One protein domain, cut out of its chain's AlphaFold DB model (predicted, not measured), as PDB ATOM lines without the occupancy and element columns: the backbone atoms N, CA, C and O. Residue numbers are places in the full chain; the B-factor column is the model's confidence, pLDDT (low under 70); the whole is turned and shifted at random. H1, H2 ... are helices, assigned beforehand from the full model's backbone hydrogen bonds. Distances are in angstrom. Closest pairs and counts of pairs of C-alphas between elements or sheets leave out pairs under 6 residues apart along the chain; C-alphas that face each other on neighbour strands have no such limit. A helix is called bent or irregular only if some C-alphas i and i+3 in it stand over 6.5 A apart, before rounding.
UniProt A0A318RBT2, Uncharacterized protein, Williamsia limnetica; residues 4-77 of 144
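Overview. This is residues 4 to 77 of the 144 residues of an uncharacterized protein of Williamsia limnetica (UniProt A0A318RBT2). A helical hairpin of H2 and H3 makes one arm of a loose, L-like shape, and H4 is set across its open end, without touching it, as the other arm. The short H1 is at that same open end, near H4, and a loop of residues 49 to 60 joins H3 to H4, while residues 27 to 35, at the closed tip of the hairpin, stick out. The printed part has 74 residues with four named helices, in the order H1, H2, H3, H4, and no named strand; the class is all helix. It is only just loose, close to compact, with a radius of gyration of the C-alphas of 13.7 A, and the C-alphas span 35 by 26 by 26 A.

Along the chain. The longest helix by residues is H2, residues 12 to 28, 24.4 A from first to last C-alpha; C-alpha 12 is at (343.145, 223.535, 291.984) and C-alpha 28 at (359.592, 219.079, 274.549). H3 follows with residues 34 to 48, 21.4 A long. Before H2 comes H1, residues 4 to 9, 8.7 A long, with C-alpha 4 at (343.425, 214.364, 300.597). H4, residues 61 to 76, is 22.9 A long and ends with C-alpha 76 at (346.628, 202.974, 302.815). No helix is bent or irregular.

Arrangement. H2 and H3 form a helical hairpin. They touch, with 16 pairs of C-alphas within 8 A; the closest C-alphas are those of Ala 15 and Ala 47, 4.7 A apart. Their lines stand at a shallow tilt of 16 degrees and run opposite ways, and their centres are 10.2 A apart. H1 is apart from H2, and only just apart from H3, with the closest C-alphas 8.2 A apart. H1 and H4 are near each other, with 5 pairs of C-alphas within 10 A. H4 is apart from H2 and from H3. In H2 and H4 every O i to N i+4 pair is within hydrogen-bond range; in H3 10 of 11 are, and in H1 1 of 2, beside 2 of 3 O i to N i+3 pairs.

Size, cuts and confidence. The two C-alphas farthest apart are those of Glu 30 and Asp 62, 36.8 A, while those of Asn 4 and Ala 77, the first and last printed, are 9.9 A apart. Residues 27 to 35 stand free, of which 27 and 28 belong to H2 and 34 and 35 to H3; the body without them spans 31 by 24 by 23 A. The links H1 to H2 and H2 to H3 are tight, with 2 and 5 residues, and the link H3 to H4 is long, with 12 residues. The printed part has no cut. The mean pLDDT of the printed part is 78.1, and residues 73 to 77 are under 70.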
ATOM      1  N   ASN A   4     344.638 213.612 300.907       77.00
ATOM      2  CA  ASN A   4     343.425 214.364 300.597       77.00
ATOM      3  C   ASN A   4     343.426 215.700 301.340       77.00
ATOM      4  O   ASN A   4     343.106 216.729 300.747       77.00
ATOM      5  N   ASP A   5     343.854 215.711 302.603       79.81
ATOM      6  CA  ASP A   5     344.037 216.936 303.383       79.81
ATOM      7  C   ASP A   5     345.035 217.894 302.713       79.81
ATOM      8  O   ASP A   5     344.812 219.107 302.670       79.81
ATOM      9  N   VAL A   6     346.136 217.358 302.174       82.06
ATOM     10  CA  VAL A   6     347.126 218.133 301.407       82.06
ATOM     11  C   VAL A   6     346.510 218.657 300.109       82.06
ATOM     12  O   VAL A   6     346.610 219.849 299.817       82.06
ATOM     13  N   ALA A   7     345.834 217.796 299.344       77.94
ATOM     14  CA  ALA A   7     345.201 218.171 298.081       77.94
ATOM     15  C   ALA A   7     344.148 219.277 298.262       77.94
ATOM     16  O   ALA A   7     344.085 220.197 297.449       77.94
ATOM     17  N   ASN A   8     343.378 219.236 299.353       80.12
ATOM     18  CA  ASN A   8     342.358 220.234 299.681       80.12
ATOM     19  C   ASN A   8     342.935 221.628 299.978       80.12
ATOM     20  O   ASN A   8     342.228 222.627 299.840       80.12
ATOM     21  N   GLN A   9     344.204 221.715 300.382       81.06
ATOM     22  CA  GLN A   9     344.880 222.991 300.638       81.06
ATOM     23  C   GLN A   9     345.475 223.600 299.367       81.06
ATOM     24  O   GLN A   9     345.657 224.816 299.281       81.06
ATOM     25  N   ILE A  10     345.771 222.779 298.363       81.38
ATOM     26  CA  ILE A  10     346.373 223.224 297.110       81.38
ATOM     27  C   ILE A  10     345.314 223.905 296.243       81.38
ATOM     28  O   ILE A  10     344.222 223.389 296.020       81.38
ATOM     29  N   ASN A  11     345.653 225.067 295.675       81.56
ATOM     30  CA  ASN A  11     344.755 225.735 294.740       81.56
ATOM     31  C   ASN A  11     344.584 224.884 293.459       81.56
ATOM     32  O   ASN A  11     345.568 224.698 292.730       81.56
ATOM     33  N   PRO A  12     343.356 224.452 293.106       76.56
ATOM     34  CA  PRO A  12     343.145 223.535 291.984       76.56
ATOM     35  C   PRO A  12     343.616 224.098 290.641       76.56
ATOM     36  O   PRO A  12     344.210 223.387 289.832       76.56
ATOM     37  N   ARG A  13     343.407 225.398 290.402       77.12
ATOM     38  CA  ARG A  13     343.807 226.041 289.146       77.12
ATOM     39  C   ARG A  13     345.325 226.133 289.018       77.12
ATOM     40  O   ARG A  13     345.848 225.935 287.924       77.12
ATOM     41  N   ARG A  14     346.036 226.407 290.114       77.81
ATOM     42  CA  ARG A  14     347.508 226.447 290.125       77.81
ATOM     43  C   ARG A  14     348.100 225.052 289.932       77.81
ATOM     44  O   ARG A  14     349.032 224.919 289.150       77.81
ATOM     45  N   ALA A  15     347.515 224.023 290.548       79.12
ATOM     46  CA  ALA A  15     347.915 222.631 290.332       79.12
ATOM     47  C   ALA A  15     347.725 222.186 288.876       79.12
ATOM     48  O   ALA A  15     348.640 221.628 288.277       79.12
ATOM     49  N   GLN A  16     346.571 222.492 288.277       76.62
ATOM     50  CA  GLN A  16     346.308 222.191 286.867       76.62
ATOM     51  C   GLN A  16     347.303 222.886 285.928       76.62
ATOM     52  O   GLN A  16     347.767 222.272 284.971       76.62
ATOM     53  N   LEU A  17     347.635 224.154 286.193       76.12
ATOM     54  CA  LEU A  17     348.608 224.903 285.393       76.12
ATOM     55  C   LEU A  17     350.024 224.335 285.535       76.12
ATOM     56  O   LEU A  17     350.674 224.107 284.516       76.12
ATOM     57  N   ALA A  18     350.461 224.048 286.762       80.75
ATOM     58  CA  ALA A  18     351.753 223.421 287.027       80.75
ATOM     59  C   ALA A  18     351.874 222.070 286.309       80.75
ATOM     60  O   ALA A  18     352.856 221.820 285.613       80.75
ATOM     61  N   LEU A  19     350.837 221.230 286.395       80.88
ATOM     62  CA  LEU A  19     350.800 219.943 285.703       80.88
ATOM     63  C   LEU A  19     350.867 220.111 284.179       80.88
ATOM     64  O   LEU A  19     351.648 219.425 283.526       80.88
ATOM     65  N   ALA A  20     350.102 221.044 283.607       74.50
ATOM     66  CA  ALA A  20     350.136 221.312 282.170       74.50
ATOM     67  C   ALA A  20     351.524 221.781 281.695       74.50
ATOM     68  O   ALA A  20     351.984 221.369 280.631       74.50
ATOM     69  N   GLN A  21     352.211 222.604 282.491       75.31
ATOM     70  CA  GLN A  21     353.573 223.066 282.206       75.31
ATOM     71  C   GLN A  21     354.585 221.916 282.278       75.31
ATOM     72  O   GLN A  21     355.405 221.771 281.373       75.31
ATOM     73  N   ILE A  22     354.477 221.052 283.291       80.69
ATOM     74  CA  ILE A  22     355.299 219.841 283.419       80.69
ATOM     75  C   ILE A  22     355.081 218.907 282.221       80.69
ATOM     76  O   ILE A  22     356.050 218.435 281.636       80.69
ATOM     77  N   MET A  23     353.833 218.686 281.798       74.69
ATOM     78  CA  MET A  23     353.514 217.870 280.619       74.69
ATOM     79  C   MET A  23     354.088 218.458 279.325       74.69
ATOM     80  O   MET A  23     354.618 217.719 278.497       74.69
ATOM     81  N   ALA A  24     354.012 219.780 279.153       76.25
ATOM     82  CA  ALA A  24     354.594 220.456 277.998       76.25
ATOM     83  C   ALA A  24     356.123 220.299 277.959       76.25
ATOM     84  O   ALA A  24     356.674 219.989 276.907       76.25
ATOM     85  N   ALA A  25     356.797 220.447 279.105       75.50
ATOM     86  CA  ALA A  25     358.233 220.207 279.224       75.50
ATOM     87  C   ALA A  25     358.591 218.740 278.952       75.50
ATOM     88  O   ALA A  25     359.515 218.468 278.187       75.50
ATOM     89  N   LEU A  26     357.819 217.796 279.503       74.19
ATOM     90  CA  LEU A  26     358.028 216.364 279.288       74.19
ATOM     91  C   LEU A  26     358.018 215.994 277.798       74.19
ATOM     92  O   LEU A  26     358.825 215.179 277.363       74.19
ATOM     93  N   GLY A  27     357.122 216.610 277.023       79.69
ATOM     94  CA  GLY A  27     357.013 216.396 275.579       79.69
ATOM     95  C   GLY A  27     357.997 217.200 274.721       79.69
ATOM     96  O   GLY A  27     358.085 216.939 273.524       79.69
ATOM     97  N   ALA A  28     358.711 218.173 275.292       78.94
ATOM     98  CA  ALA A  28     359.592 219.079 274.549       78.94
ATOM     99  C   ALA A  28     361.075 218.671 274.574       78.94
ATOM    100  O   ALA A  28     361.843 219.131 273.729       78.94
ATOM    101  N   TYR A  29     361.493 217.831 275.526       76.75
ATOM    102  CA  TYR A  29     362.899 217.463 275.706       76.75
ATOM    103  C   TYR A  29     363.180 216.017 275.280       76.75
ATOM    104  O   TYR A  29     362.666 215.071 275.873       76.75
ATOM    105  N   GLU A  30     364.068 215.840 274.295       71.31
ATOM    106  CA  GLU A  30     364.568 214.515 273.887       71.31
ATOM    107  C   GLU A  30     365.553 213.919 274.907       71.31
ATOM    108  O   GLU A  30     365.620 212.704 275.060       71.31
ATOM    109  N   ASN A  31     366.298 214.765 275.631       76.75
ATOM    110  CA  ASN A  31     367.257 214.353 276.656       76.75
ATOM    111  C   ASN A  31     367.046 215.120 277.964       76.75
ATOM    112  O   ASN A  31     366.875 216.340 277.981       76.75
ATOM    113  N   TRP A  32     367.112 214.388 279.073       78.00
ATOM    114  CA  TRP A  32     366.835 214.895 280.412       78.00
ATOM    115  C   TRP A  32     368.119 215.253 281.144       78.00
ATOM    116  O   TRP A  32     369.070 214.476 281.163       78.00
ATOM    117  N   SER A  33     368.134 216.431 281.763       81.25
ATOM    118  CA  SER A  33     369.227 216.887 282.614       81.25
ATOM    119  C   SER A  33     368.711 217.155 284.031       81.25
ATOM    120  O   SER A  33     367.513 217.401 284.201       81.25
ATOM    121  N   PRO A  34     369.587 217.161 285.049       79.75
ATOM    122  CA  PRO A  34     369.208 217.549 286.408       79.75
ATOM    123  C   PRO A  34     368.517 218.921 286.483       79.75
ATOM    124  O   PRO A  34     367.556 219.075 287.229       79.75
ATOM    125  N   ALA A  35     368.910 219.878 285.635       79.12
ATOM    126  CA  ALA A  35     368.273 221.195 285.560       79.12
ATOM    127  C   ALA A  35     366.795 221.127 285.127       79.12
ATOM    128  O   ALA A  35     365.987 221.962 285.524       79.12
ATOM    129  N   HIS A  36     366.407 220.116 284.341       80.38
ATOM    130  CA  HIS A  36     364.999 219.900 283.987       80.38
ATOM    131  C   HIS A  36     364.188 219.372 285.180       80.38
ATOM    132  O   HIS A  36     362.998 219.658 285.281       80.38
ATOM    133  N   LEU A  37     364.819 218.631 286.098       76.56
ATOM    134  CA  LEU A  37     364.166 218.146 287.318       76.56
ATOM    135  C   LEU A  37     363.963 219.278 288.330       76.56
ATOM    136  O   LEU A  37     362.882 219.376 288.907       76.56
ATOM    137  N   GLU A  38     364.948 220.164 288.491       79.94
ATOM    138  CA  GLU A  38     364.804 221.390 289.294       79.94
ATOM    139  C   GLU A  38     363.669 222.268 288.755       79.94
ATOM    140  O   GLU A  38     362.786 222.677 289.505       79.94
ATOM    141  N   TRP A  39     363.606 222.451 287.435       80.69
ATOM    142  CA  TRP A  39     362.525 223.199 286.797       80.69
ATOM    143  C   TRP A  39     361.136 222.594 287.066       80.69
ATOM    144  O   TRP A  39     360.177 223.329 287.316       80.69
ATOM    145  N   ILE A  40     361.005 221.262 287.045       80.12
ATOM    146  CA  ILE A  40     359.753 220.573 287.400       80.12
ATOM    147  C   ILE A  40     359.392 220.828 288.866       80.12
ATOM    148  O   ILE A  40     358.229 221.109 289.167       80.12
ATOM    149  N   ALA A  41     360.371 220.752 289.767       77.88
ATOM    150  CA  ALA A  41     360.169 221.007 291.189       77.88
ATOM    151  C   ALA A  41     359.714 222.453 291.448       77.88
ATOM    152  O   ALA A  41     358.777 222.671 292.219       77.88
ATOM    153  N   ASP A  42     360.281 223.435 290.745       80.81
ATOM    154  CA  ASP A  42     359.862 224.839 290.830       80.81
ATOM    155  C   ASP A  42     358.397 225.025 290.406       80.81
ATOM    156  O   ASP A  42     357.613 225.697 291.084       80.81
ATOM    157  N   HIS A  43     357.982 224.372 289.320       78.44
ATOM    158  CA  HIS A  43     356.602 224.446 288.838       78.44
ATOM    159  C   HIS A  43     355.623 223.749 289.788       78.44
ATOM    160  O   HIS A  43     354.541 224.279 290.054       78.44
ATOM    161  N   ALA A  44     356.007 222.614 290.373       75.94
ATOM    162  CA  ALA A  44     355.229 221.978 291.434       75.94
ATOM    163  C   ALA A  44     355.106 222.890 292.674       75.94
ATOM    164  O   ALA A  44     354.026 223.020 293.256       75.94
ATOM    165  N   THR A  45     356.173 223.615 293.019       76.19
ATOM    166  CA  THR A  45     356.203 224.572 294.137       76.19
ATOM    167  C   THR A  45     355.221 225.730 293.927       76.19
ATOM    168  O   THR A  45     354.587 226.197 294.879       76.19
ATOM    169  N   MET A  46     354.990 226.161 292.680       72.88
ATOM    170  CA  MET A  46     353.995 227.196 292.367       72.88
ATOM    171  C   MET A  46     352.555 226.790 292.704       72.88
ATOM    172  O   MET A  46     351.741 227.673 292.990       72.88
ATOM    173  N   ALA A  47     352.223 225.496 292.677       71.81
ATOM    174  CA  ALA A  47     350.911 224.994 293.094       71.81
ATOM    175  C   ALA A  47     350.752 225.002 294.624       71.81
ATOM    176  O   ALA A  47     349.667 225.267 295.139       71.81
ATOM    177  N   TRP A  48     351.858 224.778 295.329       73.75
ATOM    178  CA  TRP A  48     351.962 224.688 296.785       73.75
ATOM    179  C   TRP A  48     352.149 226.047 297.491       73.75
ATOM    180  O   TRP A  48     351.846 226.184 298.677       73.75
ATOM    181  N   THR A  49     352.616 227.079 296.784       76.75
ATOM    182  CA  THR A  49     352.960 228.378 297.390       76.75
ATOM    183  C   THR A  49     351.759 229.026 298.095       76.75
ATOM    184  O   THR A  49     350.770 229.381 297.444       76.75
ATOM    185  N   GLY A  50     351.895 229.267 299.404       73.62
ATOM    186  CA  GLY A  50     350.883 229.929 300.240       73.62
ATOM    187  C   GLY A  50     349.955 228.983 301.008       73.62
ATOM    188  O   GLY A  50     349.008 229.455 301.628       73.62
ATOM    189  N   THR A  51     350.217 227.673 300.982       79.38
ATOM    190  CA  THR A  51     349.431 226.655 301.705       79.38
ATOM    191  C   THR A  51     349.824 226.492 303.176       79.38
ATOM    192  O   THR A  51     349.069 225.909 303.942       79.38
ATOM    193  N   GLY A  52     350.990 227.004 303.593       80.44
ATOM    194  CA  GLY A  52     351.513 226.827 304.957       80.44
ATOM    195  C   GLY A  52     352.053 225.421 305.251       80.44
ATOM    196  O   GLY A  52     352.517 225.170 306.359       80.44
ATOM    197  N   LEU A  53     352.015 224.521 304.265       84.56
ATOM    198  CA  LEU A  53     352.644 223.205 304.319       84.56
ATOM    199  C   LEU A  53     354.182 223.338 304.342       84.56
ATOM    200  O   LEU A  53     354.692 224.380 303.932       84.56
ATOM    201  N   PRO A  54     354.936 222.310 304.777       85.19
ATOM    202  CA  PRO A  54     356.397 222.287 304.659       85.19
ATOM    203  C   PRO A  54     356.855 222.305 303.197       85.19
ATOM    204  O   PRO A  54     356.163 221.786 302.319       85.19
ATOM    205  N   SER A  55     358.016 222.905 302.917       82.62
ATOM    206  CA  SER A  55     358.565 222.947 301.554       82.62
ATOM    207  C   SER A  55     358.981 221.553 301.097       82.62
ATOM    208  O   SER A  55     359.559 220.788 301.859       82.62
ATOM    209  N   ILE A  56     358.699 221.227 299.834       78.81
ATOM    210  CA  ILE A  56     359.094 219.947 299.220       78.81
ATOM    211  C   ILE A  56     360.596 219.875 298.912       78.81
ATOM    212  O   ILE A  56     361.136 218.791 298.714       78.81
ATOM    213  N   ALA A  57     361.265 221.029 298.850       78.38
ATOM    214  CA  ALA A  57     362.705 221.127 298.637       78.38
ATOM    215  C   ALA A  57     363.487 221.179 299.958       78.38
ATOM    216  O   ALA A  57     364.714 221.091 299.948       78.38
ATOM    217  N   ASP A  58     362.789 221.336 301.086       81.06
ATOM    218  CA  ASP A  58     363.416 221.361 302.398       81.06
ATOM    219  C   ASP A  58     363.750 219.936 302.848       81.06
ATOM    220  O   ASP A  58     362.910 219.037 302.819       81.06
ATOM    221  N   GLN A  59     365.014 219.737 303.208       80.50
ATOM    222  CA  GLN A  59     365.557 218.460 303.668       80.50
ATOM    223  C   GLN A  59     365.695 218.422 305.198       80.50
ATOM    224  O   GLN A  59     366.341 217.519 305.732       80.50
ATOM    225  N   ASP A  60     365.120 219.398 305.907       90.31
ATOM    226  CA  ASP A  60     364.980 219.353 307.358       90.31
ATOM    227  C   ASP A  60     364.189 218.108 307.803       90.31
ATOM    228  O   ASP A  60     363.260 217.652 307.127       90.31
ATOM    229  N   GLY A  61     364.568 217.547 308.953       86.69
ATOM    230  CA  GLY A  61     363.958 216.337 309.500       86.69
ATOM    231  C   GLY A  61     362.445 216.453 309.681       86.69
ATOM    232  O   GLY A  61     361.733 215.501 309.364       86.69
ATOM    233  N   ASP A  62     361.941 217.615 310.096       86.38
ATOM    234  CA  ASP A  62     360.506 217.819 310.321       86.38
ATOM    235  C   ASP A  62     359.719 217.837 308.998       86.38
ATOM    236  O   ASP A  62     358.635 217.255 308.898       86.38
ATOM    237  N   ALA A  63     360.281 218.453 307.951       85.94
ATOM    238  CA  ALA A  63     359.684 218.468 306.616       85.94
ATOM    239  C   ALA A  63     359.686 217.065 305.988       85.94
ATOM    240  O   ALA A  63     358.686 216.630 305.411       85.94
ATOM    241  N   VAL A  64     360.791 216.331 306.142       88.25
ATOM    242  CA  VAL A  64     360.934 214.964 305.629       88.25
ATOM    243  C   VAL A  64     359.954 214.007 306.312       88.25
ATOM    244  O   VAL A  64     359.286 213.232 305.626       88.25
ATOM    245  N   GLU A  65     359.832 214.056 307.640       88.38
ATOM    246  CA  GLU A  65     358.898 213.195 308.379       88.38
ATOM    247  C   GLU A  65     357.434 213.522 308.061       88.38
ATOM    248  O   GLU A  65     356.622 212.606 307.900       88.38
ATOM    249  N   PHE A  66     357.096 214.801 307.862       89.06
ATOM    250  CA  PHE A  66     355.772 215.190 307.379       89.06
ATOM    251  C   PHE A  66     355.440 214.525 306.033       89.06
ATOM    252  O   PHE A  66     354.407 213.861 305.905       89.06
ATOM    253  N   TRP A  67     356.316 214.669 305.033       87.25
ATOM    254  CA  TRP A  67     356.050 214.157 303.686       87.25
ATOM    255  C   TRP A  67     356.047 212.629 303.617       87.25
ATOM    256  O   TRP A  67     355.216 212.064 302.906       87.25
ATOM    257  N   LYS A  68     356.896 211.945 304.397       85.94
ATOM    258  CA  LYS A  68     356.823 210.483 304.552       85.94
ATOM    259  C   LYS A  68     355.464 210.038 305.090       85.94
ATOM    260  O   LYS A  68     354.845 209.160 304.499       85.94
ATOM    261  N   GLY A  69     354.956 210.695 306.136       84.38
ATOM    262  CA  GLY A  69     353.638 210.385 306.695       84.38
ATOM    263  C   GLY A  69     352.496 210.549 305.682       84.38
ATOM    264  O   GLY A  69     351.579 209.725 305.638       84.38
ATOM    265  N   VAL A  70     352.568 211.567 304.818       83.88
ATOM    266  CA  VAL A  70     351.606 211.762 303.718       83.88
ATOM    267  C   VAL A  70     351.699 210.622 302.693       83.88
ATOM    268  O   VAL A  70     350.670 210.066 302.297       83.88
ATOM    269  N   VAL A  71     352.907 210.220 302.288       79.69
ATOM    270  CA  VAL A  71     353.116 209.102 301.346       79.69
ATOM    271  C   VAL A  71     352.581 207.787 301.913       79.69
ATOM    272  O   VAL A  71     351.817 207.095 301.237       79.69
ATOM    273  N   ASP A  72     352.893 207.476 303.168       78.00
ATOM    274  CA  ASP A  72     352.458 206.237 303.817       78.00
ATOM    275  C   ASP A  72     350.928 206.176 303.964       78.00
ATOM    276  O   ASP A  72     350.317 205.127 303.750       78.00
ATOM    277  N   SER A  73     350.277 207.317 304.221       66.50
ATOM    278  CA  SER A  73     348.809 207.408 304.234       66.50
ATOM    279  C   SER A  73     348.174 207.205 302.850       66.50
ATOM    280  O   SER A  73     347.074 206.664 302.743       66.50
ATOM    281  N   THR A  74     348.884 207.571 301.777       57.38
ATOM    282  CA  THR A  74     348.433 207.377 300.388       57.38
ATOM    283  C   THR A  74     348.428 205.897 300.018       57.38
ATOM    284  O   THR A  74     347.513 205.430 299.348       57.38
ATOM    285  N   ALA A  75     349.415 205.133 300.500       55.06
ATOM    286  CA  ALA A  75     349.483 203.685 300.300       55.06
ATOM    287  C   ALA A  75     348.371 202.921 301.051       55.06
ATOM    288  O   ALA A  75     348.029 201.803 300.665       55.06
ATOM    289  N   MET A  76     347.783 203.523 302.093       49.94
ATOM    290  CA  MET A  76     346.628 202.974 302.815       49.94
ATOM    291  C   MET A  76     345.278 203.279 302.145       49.94
ATOM    292  O   MET A  76     344.284 202.619 302.456       49.94
ATOM    293  N   ALA A  77     345.220 204.241 301.220       48.06
ATOM    294  CA  ALA A  77     344.021 204.529 300.444       48.06
ATOM    295  C   ALA A  77     343.880 203.498 299.311       48.06
ATOM    296  O   ALA A  77     344.374 203.686 298.199       48.06
TER     297      ALA A  77